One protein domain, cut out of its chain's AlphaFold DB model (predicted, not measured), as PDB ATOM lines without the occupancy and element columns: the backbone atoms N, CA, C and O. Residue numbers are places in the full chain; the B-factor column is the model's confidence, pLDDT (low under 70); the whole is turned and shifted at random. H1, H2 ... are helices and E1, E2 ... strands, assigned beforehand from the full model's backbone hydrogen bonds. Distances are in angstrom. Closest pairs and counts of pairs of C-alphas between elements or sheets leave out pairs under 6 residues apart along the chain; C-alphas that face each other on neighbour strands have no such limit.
ATOM      1  N   SER A   8      46.007  35.241  -1.914       78.62
ATOM      2  CA  SER A   8      46.631  36.542  -2.170       78.62
ATOM      3  C   SER A   8      47.180  36.707  -3.593       78.62
ATOM      4  O   SER A   8      47.334  37.843  -4.051       78.62
ATOM      5  N   TYR A   9      47.472  35.608  -4.301       84.94
ATOM      6  CA  TYR A   9      48.050  35.614  -5.657       84.94
ATOM      7  C   TYR A   9      47.109  35.033  -6.715       84.94
ATOM      8  O   TYR A   9      47.542  34.401  -7.679       84.94
ATOM      9  N   ARG A  10      45.803  35.253  -6.549       91.75
ATOM     10  CA  ARG A  10      44.824  34.918  -7.584       91.75
ATOM     11  C   ARG A  10      44.945  35.893  -8.749       91.75
ATOM     12  O   ARG A  10      44.997  37.108  -8.553       91.75
ATOM     13  N   PHE A  11      44.981  35.343  -9.955       94.12
ATOM     14  CA  PHE A  11      44.978  36.134 -11.176       94.12
ATOM     15  C   PHE A  11      43.568  36.608 -11.512       94.12
ATOM     16  O   PHE A  11      42.575  35.939 -11.207       94.12
ATOM     17  N   HIS A  12      43.479  37.780 -12.130       96.38
ATOM     18  CA  HIS A  12      42.212  38.298 -12.616       96.38
ATOM     19  C   HIS A  12      41.620  37.341 -13.665       96.38
ATOM     20  O   HIS A  12      42.328  36.821 -14.516       96.38
ATOM     21  N   LYS A  13      40.301  37.127 -13.657       95.94
ATOM     22  CA  LYS A  13      39.629  36.151 -14.546       95.94
ATOM     23  C   LYS A  13      39.789  36.416 -16.054       95.94
ATOM     24  O   LYS A  13      39.567  35.517 -16.852       95.94
ATOM     25  N   ASN A  14      40.109  37.658 -16.417       95.56
ATOM     26  CA  ASN A  14      40.329  38.091 -17.803       95.56
ATOM     27  C   ASN A  14      41.825  38.197 -18.150       95.56
ATOM     28  O   ASN A  14      42.159  38.648 -19.238       95.56
ATOM     29  N   ASP A  15      42.708  37.878 -17.207       96.31
ATOM     30  CA  ASP A  15      44.146  37.888 -17.435       96.31
ATOM     31  C   ASP A  15      44.580  36.653 -18.226       96.31
ATOM     32  O   ASP A  15      44.023  35.563 -18.062       96.31
ATOM     33  N   VAL A  16      45.582  36.831 -19.084       93.88
ATOM     34  CA  VAL A  16      46.178  35.757 -19.879       93.88
ATOM     35  C   VAL A  16      47.693  35.851 -19.736       93.88
ATOM     36  O   VAL A  16      48.272  36.914 -19.927       93.88
ATOM     37  N   ALA A  17      48.338  34.736 -19.391       91.50
ATOM     38  CA  ALA A  17      49.748  34.728 -18.989       91.50
ATOM     39  C   ALA A  17      50.744  35.133 -20.093       91.50
ATOM     40  O   ALA A  17      51.894  35.450 -19.791       91.50
ATOM     41  N   ASP A  18      50.330  35.107 -21.360       93.06
ATOM     42  CA  ASP A  18      51.148  35.457 -22.522       93.06
ATOM     43  C   ASP A  18      50.872  36.864 -23.078       93.06
ATOM     44  O   ASP A  18      51.595  37.315 -23.971       93.06
ATOM     45  N   GLY A  19      49.894  37.584 -22.516       95.12
ATOM     46  CA  GLY A  19      49.453  38.889 -22.991       95.12
ATOM     47  C   GLY A  19      49.426  39.955 -21.899       95.12
ATOM     48  O   GLY A  19      49.275  39.691 -20.712       95.12
ATOM     49  N   CYS A  20      49.564  41.208 -22.316       96.81
ATOM     50  CA  CYS A  20      49.350  42.347 -21.436       96.81
ATOM     51  C   CYS A  20      47.853  42.509 -21.132       96.81
ATOM     52  O   CYS A  20      47.071  42.761 -22.041       96.81
ATOM     53  N   PHE A  21      47.466  42.476 -19.859       97.12
ATOM     54  CA  PHE A  21      46.097  42.678 -19.378       97.12
ATOM     55  C   PHE A  21      45.444  43.974 -19.885       97.12
ATOM     56  O   PHE A  21      44.232  44.037 -20.067       97.12
ATOM     57  N   CYS A  22      46.246  45.018 -20.119       95.94
ATOM     58  CA  CYS A  22      45.754  46.325 -20.546       95.94
ATOM     59  C   CYS A  22      45.603  46.449 -22.069       95.94
ATOM     60  O   CYS A  22      44.593  46.970 -22.536       95.94
ATOM     61  N   CYS A  23      46.602  46.024 -22.850       95.69
ATOM     62  CA  CYS A  23      46.623  46.245 -24.303       95.69
ATOM     63  C   CYS A  23      46.457  44.971 -25.141       95.69
ATOM     64  O   CYS A  23      46.421  45.055 -26.368       95.69
ATOM     65  N   ASN A  24      46.369  43.804 -24.500       95.06
ATOM     66  CA  ASN A  24      46.290  42.470 -25.102       95.06
ATOM     67  C   ASN A  24      47.448  42.109 -26.046       95.06
ATOM     68  O   ASN A  24      47.360  41.125 -26.777       95.06
ATOM     69  N   GLN A  25      48.537  42.883 -26.053       93.56
ATOM     70  CA  GLN A  25      49.719  42.556 -26.844       93.56
ATOM     71  C   GLN A  25      50.665  41.646 -26.068       93.56
ATOM     72  O   GLN A  25      50.859  41.810 -24.860       93.56
ATOM     73  N   ASN A  26      51.299  40.727 -26.791       89.12
ATOM     74  CA  ASN A  26      52.396  39.931 -26.259       89.12
ATOM     75  C   ASN A  26      53.634  40.822 -26.121       89.12
ATOM     76  O   ASN A  26      53.912  41.659 -26.980       89.12
ATOM     77  N   ALA A  27      54.408  40.606 -25.061       84.19
ATOM     78  CA  ALA A  27      55.661  41.309 -24.832       84.19
ATOM     79  C   ALA A  27      56.784  40.300 -24.555       84.19
ATOM     80  O   ALA A  27      56.525  39.260 -23.946       84.19
ATOM     81  N   PRO A  28      58.049  40.603 -24.912       86.12
ATOM     82  CA  PRO A  28      59.191  39.756 -24.552       86.12
ATOM     83  C   PRO A  28      59.314  39.524 -23.041       86.12
ATOM     84  O   PRO A  28      59.927  38.553 -22.600       86.12
ATOM     85  N   ARG A  29      58.754  40.441 -22.243       90.44
ATOM     86  CA  ARG A  29      58.685  40.356 -20.793       90.44
ATOM     87  C   ARG A  29      57.372  40.948 -20.300       90.44
ATOM     88  O   ARG A  29      57.077  42.106 -20.579       90.44
ATOM     89  N   LEU A  30      56.650  40.169 -19.505       94.62
ATOM     90  CA  LEU A  30      55.495  40.625 -18.744       94.62
ATOM     91  C   LEU A  30      55.875  40.737 -17.266       94.62
ATOM     92  O   LEU A  30      56.650  39.938 -16.734       94.62
ATOM     93  N   LEU A  31      55.369  41.777 -16.620       93.75
ATOM     94  CA  LEU A  31      55.483  42.018 -15.191       93.75
ATOM     95  C   LEU A  31      54.228  41.479 -14.519       93.75
ATOM     96  O   LEU A  31      53.123  41.757 -14.975       93.75
ATOM     97  N   ILE A  32      54.399  40.748 -13.422       93.50
ATOM     98  CA  ILE A  32      53.278  40.343 -12.577       93.50
ATOM     99  C   ILE A  32      53.076  41.445 -11.540       93.50
ATOM    100  O   ILE A  32      53.951  41.693 -10.708       93.50
ATOM    101  N   VAL A  33      51.937  42.122 -11.615       94.12
ATOM    102  CA  VAL A  33      51.584  43.258 -10.753       94.12
ATOM    103  C   VAL A  33      50.189  43.073 -10.181       94.12
ATOM    104  O   VAL A  33      49.398  42.275 -10.679       94.12
ATOM    105  N   ARG A  34      49.886  43.801  -9.108       94.88
ATOM    106  CA  ARG A  34      48.563  43.814  -8.493       94.88
ATOM    107  C   ARG A  34      47.737  44.942  -9.093       94.88
ATOM    108  O   ARG A  34      48.121  46.100  -8.971       94.88
ATOM    109  N   HIS A  35      46.613  44.603  -9.710       95.69
ATOM    110  CA  HIS A  35      45.612  45.571 -10.143       95.69
ATOM    111  C   HIS A  35      44.885  46.124  -8.912       95.69
ATOM    112  O   HIS A  35      44.332  45.351  -8.125       95.69
ATOM    113  N   VAL A  36      44.925  47.444  -8.722       94.62
ATOM    114  CA  VAL A  36      44.475  48.107  -7.488       94.62
ATOM    115  C   VAL A  36      42.980  47.912  -7.263       94.62
ATOM    116  O   VAL A  36      42.582  47.536  -6.164       94.62
ATOM    117  N   GLU A  37      42.165  48.105  -8.301       95.69
ATOM    118  CA  GLU A  37      40.705  48.039  -8.188       95.69
ATOM    119  C   GLU A  37      40.224  46.641  -7.781       95.69
ATOM    120  O   GLU A  37      39.406  46.494  -6.873       95.69
ATOM    121  N   SER A  38      40.742  45.594  -8.428       94.19
ATOM    122  CA  SER A  38      40.296  44.222  -8.163       94.19
ATOM    123  C   SER A  38      41.078  43.528  -7.050       94.19
ATOM    124  O   SER A  38      40.682  42.451  -6.610       94.19
ATOM    125  N   GLY A  39      42.229  44.074  -6.650       91.94
ATOM    126  CA  GLY A  39      43.163  43.429  -5.730       91.94
ATOM    127  C   GLY A  39      43.780  42.132  -6.267       91.94
ATOM    128  O   GLY A  39      44.375  41.387  -5.493       91.94
ATOM    129  N   MET A  40      43.658  41.849  -7.567       94.00
ATOM    130  CA  MET A  40      44.097  40.593  -8.200       94.00
ATOM    131  C   MET A  40      45.426  40.780  -8.932       94.00
ATOM    132  O   MET A  40      45.789  41.901  -9.292       94.00
ATOM    133  N   MET A  41      46.131  39.682  -9.189       94.69
ATOM    134  CA  MET A  41      47.349  39.693 -10.000       94.69
ATOM    135  C   MET A  41      47.015  39.744 -11.495       94.69
ATOM    136  O   MET A  41      46.038  39.135 -11.936       94.69
ATOM    137  N   VAL A  42      47.832  40.453 -12.270       96.25
ATOM    138  CA  VAL A  42      47.734  40.551 -13.734       96.25
ATOM    139  C   VAL A  42      49.121  40.581 -14.373       96.25
ATOM    140  O   VAL A  42      50.101  40.957 -13.720       96.25
ATOM    141  N   HIS A  43      49.198  40.222 -15.653       96.56
ATOM    142  CA  HIS A  43      50.388  40.362 -16.483       96.56
ATOM    143  C   HIS A  43      50.348  41.695 -17.238       96.56
ATOM    144  O   HIS A  43      49.398  41.991 -17.953       96.56
ATOM    145  N   LEU A  44      51.383  42.524 -17.111       96.56
ATOM    146  CA  LEU A  44      51.473  43.818 -17.793       96.56
ATOM    147  C   LEU A  44      52.781  43.967 -18.557       96.56
ATOM    148  O   LEU A  44      53.850  43.618 -18.054       96.56
ATOM    149  N   CYS A  45      52.718  44.550 -19.753       96.12
ATOM    150  CA  CYS A  45      53.931  45.005 -20.420       96.12
ATOM    151  C   CYS A  45      54.500  46.256 -19.712       96.12
ATOM    152  O   CYS A  45      53.745  47.002 -19.070       96.12
ATOM    153  N   PRO A  46      55.818  46.509 -19.806       94.06
ATOM    154  CA  PRO A  46      56.449  47.667 -19.173       94.06
ATOM    155  C   PRO A  46      55.826  49.010 -19.579       94.06
ATOM    156  O   PRO A  46      55.678  49.896 -18.743       94.06
ATOM    157  N   GLU A  47      55.422  49.151 -20.841       95.56
ATOM    158  CA  GLU A  47      54.840  50.377 -21.386       95.56
ATOM    159  C   GLU A  47      53.501  50.699 -20.713       95.56
ATOM    160  O   GLU A  47      53.303  51.813 -20.225       95.56
ATOM    161  N   CYS A  48      52.605  49.711 -20.614       95.94
ATOM    162  CA  CYS A  48      51.317  49.872 -19.941       95.94
ATOM    163  C   CYS A  48      51.475  50.085 -18.431       95.94
ATOM    164  O   CYS A  48      50.699  50.850 -17.860       95.94
ATOM    165  N   MET A  49      52.476  49.464 -17.798       93.44
ATOM    166  CA  MET A  49      52.777  49.687 -16.380       93.44
ATOM    167  C   MET A  49      53.201  51.136 -16.106       93.44
ATOM    168  O   MET A  49      52.763  51.732 -15.128       93.44
ATOM    169  N   ILE A  50      54.041  51.722 -16.965       94.19
ATOM    170  CA  ILE A  50      54.485  53.116 -16.813       94.19
ATOM    171  C   ILE A  50      53.318  54.075 -17.071       94.19
ATOM    172  O   ILE A  50      53.074  54.978 -16.269       94.19
ATOM    173  N   ALA A  51      52.583  53.863 -18.168       97.00
ATOM    174  CA  ALA A  51      51.492  54.743 -18.586       97.00
ATOM    175  C   ALA A  51      50.320  54.774 -17.590       97.00
ATOM    176  O   ALA A  51      49.704  55.821 -17.418       97.00
ATOM    177  N   ASN A  52      50.044  53.656 -16.913       95.94
ATOM    178  CA  ASN A  52      48.908  53.501 -15.998       95.94
ATOM    179  C   ASN A  52      49.369  53.208 -14.560       95.94
ATOM    180  O   ASN A  52      48.734  52.455 -13.831       95.94
ATOM    181  N   SER A  53      50.505  53.770 -14.143       93.44
ATOM    182  CA  SER A  53      51.173  53.399 -12.882       93.44
ATOM    183  C   SER A  53      50.337  53.594 -11.607       93.44
ATOM    184  O   SER A  53      50.636  52.969 -10.593       93.44
ATOM    185  N   ASN A  54      49.277  54.405 -11.650       96.38
ATOM    186  CA  ASN A  54      48.355  54.587 -10.524       96.38
ATOM    187  C   ASN A  54      47.414  53.388 -10.303       96.38
ATOM    188  O   ASN A  54      46.932  53.198  -9.188       96.38
ATOM    189  N   ASP A  55      47.176  52.576 -11.334       96.69
ATOM    190  CA  ASP A  55      46.200  51.478 -11.302       96.69
ATOM    191  C   ASP A  55      46.839  50.135 -10.914       96.69
ATOM    192  O   ASP A  55      46.146  49.131 -10.717       96.69
ATOM    193  N   TYR A  56      48.171  50.102 -10.787       95.19
ATOM    194  CA  TYR A  56      48.934  48.874 -10.602       95.19
ATOM    195  C   TYR A  56      50.051  49.030  -9.571       95.19
ATOM    196  O   TYR A  56      50.747  50.039  -9.509       95.19
ATOM    197  N   LEU A  57      50.274  47.977  -8.784       92.25
ATOM    198  CA  LEU A  57      51.306  47.927  -7.753       92.25
ATOM    199  C   LEU A  57      52.259  46.756  -7.982       92.25
ATOM    200  O   LEU A  57      51.838  45.625  -8.223       92.25
ATOM    201  N   LEU A  58      53.559  47.009  -7.827       88.12
ATOM    202  CA  LEU A  58      54.538  45.933  -7.679       88.12
ATOM    203  C   LEU A  58      54.376  45.315  -6.291       88.12
ATOM    204  O   LEU A  58      54.564  45.988  -5.275       88.12
ATOM    205  N   ASP A  59      54.028  44.032  -6.246       76.94
ATOM    206  CA  ASP A  59      53.866  43.322  -4.982       76.94
ATOM    207  C   ASP A  59      55.235  42.932  -4.402       76.94
ATOM    208  O   ASP A  59      55.759  41.845  -4.640       76.94
TER     209      ASP A  59
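This is residues 8 to 59 of the 71 residues of an uncharacterized protein of Deltaproteobacteria bacterium RBG_16_44_11 (UniProt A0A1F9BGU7). There is little regular structure: a small hairpin of two strands, E1 and E2, sits between loops, with residues 8 to 19 running along the E2 side and the short helix H1 following E2 after a tight link of 1 residue. After H1 the printed part folds back, and residues 56 to 57 pair antiparallel with 34 to 35 of E1. The 52 printed residues, in the order E1, E2, H1, are mixed, with only 15 in named elements. The whole is compact, radius of gyration of the C-alphas 9.6 A, spanning 26 by 21 by 15 A.

E1, residues 31 to 35, is 11.6 A long and begins at C-alpha 31 (55.483, 42.018, -15.191). E2 is residues 41 to 44. H1, residues 46 to 51, ends at C-alpha 51 (51.492, 54.743, -18.586).

E1 and E2 form an antiparallel hairpin at 129 degrees, with N 31 and O 44 2.8 A apart, within hydrogen-bond range. The closest C-alphas of E1 and H1, Leu 31 and Pro 46, are 7.0 A apart. In H1 every O i to N i+4 pair is within range.

C-alphas 28 and 37 are farthest apart, 26.0 A. The printed part has no cut, both links are tight, and no printed residue is under 70 in pLDDT.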